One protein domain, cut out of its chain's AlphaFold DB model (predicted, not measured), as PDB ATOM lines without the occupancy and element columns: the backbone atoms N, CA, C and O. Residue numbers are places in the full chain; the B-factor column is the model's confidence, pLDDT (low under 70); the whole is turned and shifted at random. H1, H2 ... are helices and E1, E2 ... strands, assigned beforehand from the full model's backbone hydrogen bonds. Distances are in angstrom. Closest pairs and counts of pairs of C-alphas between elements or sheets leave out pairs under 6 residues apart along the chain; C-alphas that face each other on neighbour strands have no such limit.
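AT A GLANCE: This is residues 32 to 96 of the 103 residues of an uncharacterized protein of Stappia indica (UniProt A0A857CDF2). What would one see first? A small hairpin of two short strands, E1 and E2, sits beside helix H1, and the longer helix H2 crosses H1 at a steep tilt. The long loop between the two strands reaches away from this body, and its residues 57 to 62 stick out as a free tip. What is it made of? The printed part has 65 residues with two named helices and two named strands, in the order H1, E1, E2, H2; the sheet E1 - E2 is antiparallel, and the class is mostly helix. How large is it? It is compact, with a radius of gyration of the C-alphas of 11.9 A, and its C-alphas span 36 by 30 by 19 A.

IN THESE COORDINATES: Where are the strands? E1 is residues 51 to 53 and E2 is residues 70 to 72. C-alpha 51 stands at (29.728, 43.132, 47.103). Where are the helices? H1 is residues 32 to 42, 15.4 A from first to last C-alpha, and begins with C-alpha 32 at (25.274, 52.255, 41.060). H2 is residues 79 to 96, 25.6 A long, and ends with C-alpha 96 at (20.912, 62.388, 40.852).

HOW THE PARTS SIT: How do the strands pair? E1 and E2 form an antiparallel hairpin, with 150 degrees between their directions. N 52 and O 71 are within hydrogen-bond range at 2.8 A, and so are N 71 and O 52 at 2.9 A. How does H1 stand to them? The closest C-alphas of H1 and E2 are those of Phe 33 and Phe 70, 7.4 A apart; those of H1 and E1 are of Ser 37 and Ile 51, also 7.4 A apart. And H2? H2 touches H1 with residues 85 to 93 alone, the closest C-alphas being those of Cys 39 and Val 85, 5.3 A apart. The two helices run opposite ways at a steep tilt of 55 degrees, while E1 and H2 are apart. Are the helix backbones in order? In H1 every O i to N i+4 pair is within hydrogen-bond range, and in H2 13 of 14 are.

THE WHOLE: How far does it reach? The two C-alphas farthest apart are those of Lys 44 and Asn 59, at 36.3 A. Are there cuts or long links? The printed part has no cut. The link from E1 to E2 is long, with 16 residues, and in it residues 57 to 58 pair antiparallel with residues 61 to 62. Where is confidence low? The mean pLDDT of the printed part is 75.8, and residues 46 to 50, residues 54 to 65, residue 74 and residue 96 are under 70.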
ATOM      1  N   GLU A  32      26.237  53.083  40.337       77.94
ATOM      2  CA  GLU A  32      25.274  52.255  41.060       77.94
ATOM      3  C   GLU A  32      25.921  51.346  42.120       77.94
ATOM      4  O   GLU A  32      25.332  51.132  43.179       77.94
ATOM      5  N   PHE A  33      27.144  50.852  41.887       79.81
ATOM      6  CA  PHE A  33      27.891  50.051  42.863       79.81
ATOM      7  C   PHE A  33      28.225  50.861  44.118       79.81
ATOM      8  O   PHE A  33      28.104  50.357  45.233       79.81
ATOM      9  N   PHE A  34      28.639  52.121  43.950       81.94
ATOM     10  CA  PHE A  34      28.989  52.986  45.076       81.94
ATOM     11  C   PHE A  34      27.755  53.369  45.888       81.94
ATOM     12  O   PHE A  34      27.815  53.346  47.113       81.94
ATOM     13  N   ILE A  35      26.632  53.642  45.218       85.62
ATOM     14  CA  ILE A  35      25.352  53.918  45.882       85.62
ATOM     15  C   ILE A  35      24.908  52.699  46.693       85.62
ATOM     16  O   ILE A  35      24.581  52.827  47.870       85.62
ATOM     17  N   PHE A  36      24.949  51.509  46.087       85.12
ATOM     18  CA  PHE A  36      24.612  50.267  46.776       85.12
ATOM     19  C   PHE A  36      25.531  50.031  47.983       85.12
ATOM     20  O   PHE A  36      25.048  49.773  49.082       85.12
ATOM     21  N   SER A  37      26.849  50.192  47.814       83.69
ATOM     22  CA  SER A  37      27.819  50.039  48.904       83.69
ATOM     23  C   SER A  37      27.554  50.998  50.062       83.69
ATOM     24  O   SER A  37      27.579  50.583  51.220       83.69
ATOM     25  N   ASP A  38      27.264  52.259  49.772       86.38
ATOM     26  CA  ASP A  38      26.997  53.262  50.796       86.38
ATOM     27  C   ASP A  38      25.702  52.953  51.563       86.38
ATOM     28  O   ASP A  38      25.701  52.904  52.792       86.38
ATOM     29  N   CYS A  39      24.636  52.583  50.851       87.56
ATOM     30  CA  CYS A  39      23.372  52.180  51.465       87.56
ATOM     31  C   CYS A  39      23.491  50.908  52.317       87.56
ATOM     32  O   CYS A  39      22.826  50.781  53.344       87.56
ATOM     33  N   THR A  40      24.371  49.975  51.947       86.19
ATOM     34  CA  THR A  40      24.636  48.788  52.778       86.19
ATOM     35  C   THR A  40      25.378  49.141  54.070       86.19
ATOM     36  O   THR A  40      25.101  48.541  55.109       86.19
ATOM     37  N   LYS A  41      26.247  50.164  54.053       83.75
ATOM     38  CA  LYS A  41      26.887  50.698  55.267       83.75
ATOM     39  C   LYS A  41      25.884  51.423  56.161       83.75
ATOM     40  O   LYS A  41      25.878  51.188  57.365       83.75
ATOM     41  N   GLU A  42      24.995  52.237  55.586       83.94
ATOM     42  CA  GLU A  42      23.924  52.907  56.343       83.94
ATOM     43  C   GLU A  42      22.990  51.900  57.030       83.94
ATOM     44  O   GLU A  42      22.626  52.073  58.194       83.94
ATOM     45  N   ALA A  43      22.687  50.789  56.355       82.12
ATOM     46  CA  ALA A  43      21.915  49.681  56.913       82.12
ATOM     47  C   ALA A  43      22.694  48.821  57.935       82.12
ATOM     48  O   ALA A  43      22.173  47.812  58.409       82.12
ATOM     49  N   LYS A  44      23.935  49.196  58.291       80.88
ATOM     50  CA  LYS A  44      24.845  48.442  59.176       80.88
ATOM     51  C   LYS A  44      25.086  47.002  58.717       80.88
ATOM     52  O   LYS A  44      25.397  46.120  59.518       80.88
ATOM     53  N   LEU A  45      25.013  46.768  57.409       75.50
ATOM     54  CA  LEU A  45      25.346  45.498  56.763       75.50
ATOM     55  C   LEU A  45      26.857  45.426  56.497       75.50
ATOM     56  O   LEU A  45      27.318  44.969  55.456       75.50
ATOM     57  N   GLU A  46      27.663  45.890  57.449       60.88
ATOM     58  CA  GLU A  46      29.125  45.956  57.330       60.88
ATOM     59  C   GLU A  46      29.791  44.580  57.504       60.88
ATOM     60  O   GLU A  46      30.971  44.416  57.209       60.88
ATOM     61  N   GLY A  47      29.029  43.557  57.918       59.19
ATOM     62  CA  GLY A  47      29.487  42.164  57.989       59.19
ATOM     63  C   GLY A  47      29.680  41.488  56.625       59.19
ATOM     64  O   GLY A  47      30.122  40.343  56.560       59.19
ATOM     65  N   PHE A  48      29.348  42.174  55.533       58.72
ATOM     66  CA  PHE A  48      29.467  41.651  54.181       58.72
ATOM     67  C   PHE A  48      30.700  42.245  53.501       58.72
ATOM     68  O   PHE A  48      30.645  43.285  52.852       58.72
ATOM     69  N   SER A  49      31.831  41.555  53.628       57.19
ATOM     70  CA  SER A  49      33.128  42.036  53.136       57.19
ATOM     71  C   SER A  49      33.228  42.163  51.609       57.19
ATOM     72  O   SER A  49      34.184  42.753  51.108       57.19
ATOM     73  N   THR A  50      32.265  41.619  50.856       69.38
ATOM     74  CA  THR A  50      32.349  41.537  49.393       69.38
ATOM     75  C   THR A  50      30.995  41.790  48.737       69.38
ATOM     76  O   THR A  50      30.099  40.952  48.813       69.38
ATOM     77  N   ILE A  51      30.858  42.903  48.015       73.88
ATOM     78  CA  ILE A  51      29.728  43.132  47.103       73.88
ATOM     79  C   ILE A  51      30.047  42.430  45.781       73.88
ATOM     80  O   ILE A  51      31.079  42.694  45.164       73.88
ATOM     81  N   ARG A  52      29.174  41.521  45.342       73.25
ATOM     82  CA  ARG A  52      29.286  40.839  44.049       73.25
ATOM     83  C   ARG A  52      28.338  41.479  43.049       73.25
ATOM     84  O   ARG A  52      27.138  41.551  43.291       73.25
ATOM     85  N   GLN A  53      28.874  41.880  41.905       71.38
ATOM     86  CA  GLN A  53      28.080  42.314  40.764       71.38
ATOM     87  C   GLN A  53      27.596  41.074  39.997       71.38
ATOM     88  O   GLN A  53      28.395  40.337  39.417       71.38
ATOM     89  N   ARG A  54      26.291  40.809  40.021       68.19
ATOM     90  CA  ARG A  54      25.630  39.836  39.153       68.19
ATOM     91  C   ARG A  54      25.272  40.528  37.842       68.19
ATOM     92  O   ARG A  54      24.415  41.404  37.801       68.19
ATOM     93  N   VAL A  55      25.926  40.116  36.760       63.66
ATOM     94  CA  VAL A  55      25.536  40.514  35.405       63.66
ATOM     95  C   VAL A  55      24.569  39.462  34.878       63.66
ATOM     96  O   VAL A  55      24.979  38.359  34.522       63.66
ATOM     97  N   SER A  56      23.282  39.791  34.846       58.81
ATOM     98  CA  SER A  56      22.287  38.968  34.159       58.81
ATOM     99  C   SER A  56      22.255  39.363  32.687       58.81
ATOM    100  O   SER A  56      21.915  40.494  32.346       58.81
ATOM    101  N   VAL A  57      22.630  38.433  31.808       56.31
ATOM    102  CA  VAL A  57      22.453  38.584  30.361       56.31
ATOM    103  C   VAL A  57      21.203  37.810  29.971       56.31
ATOM    104  O   VAL A  57      21.161  36.587  30.096       56.31
ATOM    105  N   THR A  58      20.184  38.512  29.492       55.41
ATOM    106  CA  THR A  58      18.949  37.898  28.995       55.41
ATOM    107  C   THR A  58      18.858  38.164  27.499       55.41
ATOM    108  O   THR A  58      18.910  39.311  27.068       55.41
ATOM    109  N   ASN A  59      18.758  37.103  26.689       53.62
ATOM    110  CA  ASN A  59      18.699  37.191  25.221       53.62
ATOM    111  C   ASN A  59      19.841  38.015  24.587       53.62
ATOM    112  O   ASN A  59      19.624  38.772  23.647       53.62
ATOM    113  N   GLY A  60      21.063  37.892  25.115       62.78
ATOM    114  CA  GLY A  60      22.239  38.599  24.587       62.78
ATOM    115  C   GLY A  60      22.310  40.088  24.940       62.78
ATOM    116  O   GLY A  60      23.283  40.744  24.578       62.78
ATOM    117  N   VAL A  61      21.331  40.614  25.679       57.06
ATOM    118  CA  VAL A  61      21.342  41.980  26.207       57.06
ATOM    119  C   VAL A  61      21.720  41.921  27.684       57.06
ATOM    120  O   VAL A  61      21.098  41.200  28.469       57.06
ATOM    121  N   ALA A  62      22.768  42.651  28.067       62.78
ATOM    122  CA  ALA A  62      23.084  42.854  29.475       62.78
ATOM    123  C   ALA A  62      21.949  43.666  30.108       62.78
ATOM    124  O   ALA A  62      21.609  44.741  29.609       62.78
ATOM    125  N   ALA A  63      21.349  43.145  31.180       60.84
ATOM    126  CA  ALA A  63      20.391  43.918  31.954       60.84
ATOM    127  C   ALA A  63      21.063  45.221  32.430       60.84
ATOM    128  O   ALA A  63      22.255  45.194  32.764       60.84
ATOM    129  N   PRO A  64      20.337  46.355  32.439       64.88
ATOM    130  CA  PRO A  64      20.884  47.598  32.964       64.88
ATOM    131  C   PRO A  64      21.359  47.381  34.401       64.88
ATOM    132  O   PRO A  64      20.721  46.655  35.169       64.88
ATOM    133  N   PHE A  65      22.491  47.996  34.750       69.94
ATOM    134  CA  PHE A  65      22.981  47.960  36.119       69.94
ATOM    135  C   PHE A  65      21.976  48.659  37.033       69.94
ATOM    136  O   PHE A  65      21.475  49.740  36.742       69.94
ATOM    137  N   GLY A  66      21.629  47.986  38.121       74.81
ATOM    138  CA  GLY A  66      20.645  48.454  39.084       74.81
ATOM    139  C   GLY A  66      20.816  47.736  40.411       74.81
ATOM    140  O   GLY A  66      21.717  46.913  40.567       74.81
ATOM    141  N   PHE A  67      19.937  48.018  41.368       79.38
ATOM    142  CA  PHE A  67      19.963  47.397  42.694       79.38
ATOM    143  C   PHE A  67      20.092  45.862  42.634       79.38
ATOM    144  O   PHE A  67      20.968  45.283  43.272       79.38
ATOM    145  N   ASP A  68      19.283  45.213  41.794       79.62
ATOM    146  CA  ASP A  68      19.236  43.752  41.641       79.62
ATOM    147  C   ASP A  68      20.482  43.158  40.953       79.62
ATOM    148  O   ASP A  68      20.681  41.941  40.929       79.62
ATOM    149  N   SER A  69      21.354  44.011  40.411       74.69
ATOM    150  CA  SER A  69      22.658  43.611  39.882       74.69
ATOM    151  C   SER A  69      23.700  43.405  40.978       74.69
ATOM    152  O   SER A  69      24.812  42.983  40.666       74.69
ATOM    153  N   PHE A  70      23.397  43.693  42.245       76.69
ATOM    154  CA  PHE A  70      24.354  43.575  43.342       76.69
ATOM    155  C   PHE A  70      23.853  42.617  44.419       76.69
ATOM    156  O   PHE A  70      22.685  42.601  44.797       76.69
ATOM    157  N   ALA A  71      24.766  41.796  44.925       75.94
ATOM    158  CA  ALA A  71      24.514  40.884  46.028       75.94
ATOM    159  C   ALA A  71      25.594  41.046  47.098       75.94
ATOM    160  O   ALA A  71      26.762  41.299  46.793       75.94
ATOM    161  N   LEU A  72      25.204  40.861  48.356       74.88
ATOM    162  CA  LEU A  72      26.118  40.899  49.487       74.88
ATOM    163  C   LEU A  72      26.715  39.508  49.744       74.88
ATOM    164  O   LEU A  72      26.117  38.674  50.411       74.88
ATOM    165  N   GLY A  73      27.916  39.254  49.225       71.56
ATOM    166  CA  GLY A  73      28.703  38.060  49.543       71.56
ATOM    167  C   GLY A  73      27.966  36.731  49.337       71.56
ATOM    168  O   GLY A  73      27.354  36.503  48.294       71.56
ATOM    169  N   GLU A  74      28.097  35.835  50.318       67.44
ATOM    170  CA  GLU A  74      27.515  34.481  50.312       67.44
ATOM    171  C   GLU A  74      26.203  34.375  51.104       67.44
ATOM    172  O   GLU A  74      25.513  33.362  51.009       67.44
ATOM    173  N   ARG A  75      25.835  35.410  51.868       72.06
ATOM    174  CA  ARG A  75      24.587  35.436  52.636       72.06
ATOM    175  C   ARG A  75      23.554  36.264  51.889       72.06
ATOM    176  O   ARG A  75      23.796  37.412  51.534       72.06
ATOM    177  N   GLU A  76      22.370  35.706  51.697       74.94
ATOM    178  CA  GLU A  76      21.269  36.495  51.164       74.94
ATOM    179  C   GLU A  76      20.793  37.520  52.207       74.94
ATOM    180  O   GLU A  76      20.673  37.209  53.393       74.94
ATOM    181  N   MET A  77      20.560  38.762  51.779       80.38
ATOM    182  CA  MET A  77      19.886  39.756  52.616       80.38
ATOM    183  C   MET A  77      18.474  39.266  52.953       80.38
ATOM    184  O   MET A  77      17.784  38.724  52.088       80.38
ATOM    185  N   THR A  78      18.034  39.494  54.184       85.19
ATOM    186  CA  THR A  78      16.619  39.327  54.546       85.19
ATOM    187  C   THR A  78      15.763  40.347  53.797       85.19
ATOM    188  O   THR A  78      16.270  41.386  53.372       85.19
ATOM    189  N   ASP A  79      14.463  40.095  53.647       85.69
ATOM    190  CA  ASP A  79      13.574  41.024  52.934       85.69
ATOM    191  C   ASP A  79      13.558  42.423  53.569       85.69
ATOM    192  O   ASP A  79      13.594  43.421  52.856       85.69
ATOM    193  N   ALA A  80      13.627  42.505  54.902       85.88
ATOM    194  CA  ALA A  80      13.713  43.776  55.620       85.88
ATOM    195  C   ALA A  80      15.021  44.537  55.331       85.88
ATOM    196  O   ALA A  80      15.011  45.753  55.146       85.88
ATOM    197  N   GLU A  81      16.155  43.833  55.260       85.81
ATOM    198  CA  GLU A  81      17.444  44.438  54.902       85.81
ATOM    199  C   GLU A  81      17.465  44.870  53.433       85.81
ATOM    200  O   GLU A  81      17.915  45.973  53.128       85.81
ATOM    201  N   LYS A  82      16.935  44.035  52.524       85.75
ATOM    202  CA  LYS A  82      16.788  44.382  51.103       85.75
ATOM    203  C   LYS A  82      15.960  45.649  50.952       85.75
ATOM    204  O   LYS A  82      16.376  46.547  50.229       85.75
ATOM    205  N   GLU A  83      14.829  45.740  51.646       88.31
ATOM    206  CA  GLU A  83      13.938  46.896  51.575       88.31
ATOM    207  C   GLU A  83      14.596  48.170  52.123       88.31
ATOM    208  O   GLU A  83      14.537  49.212  51.471       88.31
ATOM    209  N   ALA A  84      15.315  48.090  53.248       86.81
ATOM    210  CA  ALA A  84      16.048  49.232  53.797       86.81
ATOM    211  C   ALA A  84      17.133  49.752  52.832       86.81
ATOM    212  O   ALA A  84      17.218  50.954  52.567       86.81
ATOM    213  N   VAL A  85      17.939  48.851  52.255       87.44
ATOM    214  CA  VAL A  85      18.963  49.232  51.269       87.44
ATOM    215  C   VAL A  85      18.302  49.754  49.990       87.44
ATOM    216  O   VAL A  85      18.801  50.713  49.405       87.44
ATOM    217  N   ARG A  86      17.167  49.178  49.570       88.25
ATOM    218  CA  ARG A  86      16.435  49.598  48.369       88.25
ATOM    219  C   ARG A  86      15.892  51.016  48.497       88.25
ATOM    220  O   ARG A  86      16.102  51.814  47.591       88.25
ATOM    221  N   GLN A  87      15.273  51.351  49.626       88.19
ATOM    222  CA  GLN A  87      14.765  52.700  49.885       88.19
ATOM    223  C   GLN A  87      15.889  53.745  49.857       88.19
ATOM    224  O   GLN A  87      15.739  54.795  49.235       88.19
ATOM    225  N   CYS A  88      17.038  53.438  50.468       88.44
ATOM    226  CA  CYS A  88      18.221  54.295  50.390       88.44
ATOM    227  C   CYS A  88      18.739  54.425  48.949       88.44
ATOM    228  O   CYS A  88      19.024  55.531  48.484       88.44
ATOM    229  N   TYR A  89      18.832  53.307  48.226       86.62
ATOM    230  CA  TYR A  89      19.328  53.271  46.856       86.62
ATOM    231  C   TYR A  89      18.453  54.120  45.929       86.62
ATOM    232  O   TYR A  89      18.968  55.008  45.253       86.62
ATOM    233  N   ASP A  90      17.133  53.917  45.956       87.81
ATOM    234  CA  ASP A  90      16.183  54.661  45.127       87.81
ATOM    235  C   ASP A  90      16.190  56.161  45.478       87.81
ATOM    236  O   ASP A  90      16.162  57.000  44.577       87.81
ATOM    237  N   ALA A  91      16.329  56.524  46.760       87.00
ATOM    238  CA  ALA A  91      16.463  57.919  47.181       87.00
ATOM    239  C   ALA A  91      17.745  58.582  46.640       87.00
ATOM    240  O   ALA A  91      17.701  59.709  46.140       87.00
ATOM    241  N   LYS A  92      18.890  57.889  46.686       84.31
ATOM    242  CA  LYS A  92      20.164  58.413  46.160       84.31
ATOM    243  C   LYS A  92      20.176  58.474  44.634       84.31
ATOM    244  O   LYS A  92      20.664  59.455  44.071       84.31
ATOM    245  N   VAL A  93      19.587  57.486  43.961       82.56
ATOM    246  CA  VAL A  93      19.381  57.503  42.505       82.56
ATOM    247  C   VAL A  93      18.498  58.691  42.108       82.56
ATOM    248  O   VAL A  93      18.893  59.468  41.239       82.56
ATOM    249  N   ALA A  94      17.361  58.892  42.783       79.38
ATOM    250  CA  ALA A  94      16.442  60.005  42.526       79.38
ATOM    251  C   ALA A  94      17.064  61.382  42.815       79.38
ATOM    252  O   ALA A  94      16.754  62.354  42.129       79.38
ATOM    253  N   SER A  95      17.990  61.468  43.775       76.69
ATOM    254  CA  SER A  95      18.771  62.681  44.056       76.69
ATOM    255  C   SER A  95      19.823  63.004  42.980       76.69
ATOM    256  O   SER A  95      20.565  63.977  43.124       76.69
ATOM    257  N   GLY A  96      19.931  62.199  41.919       64.50
ATOM    258  CA  GLY A  96      20.912  62.388  40.852       64.50
ATOM    259  C   GLY A  96      22.306  61.849  41.180       64.50
ATOM    260  O   GLY A  96      23.239  62.087  40.413       64.50
TER     261      GLY A  96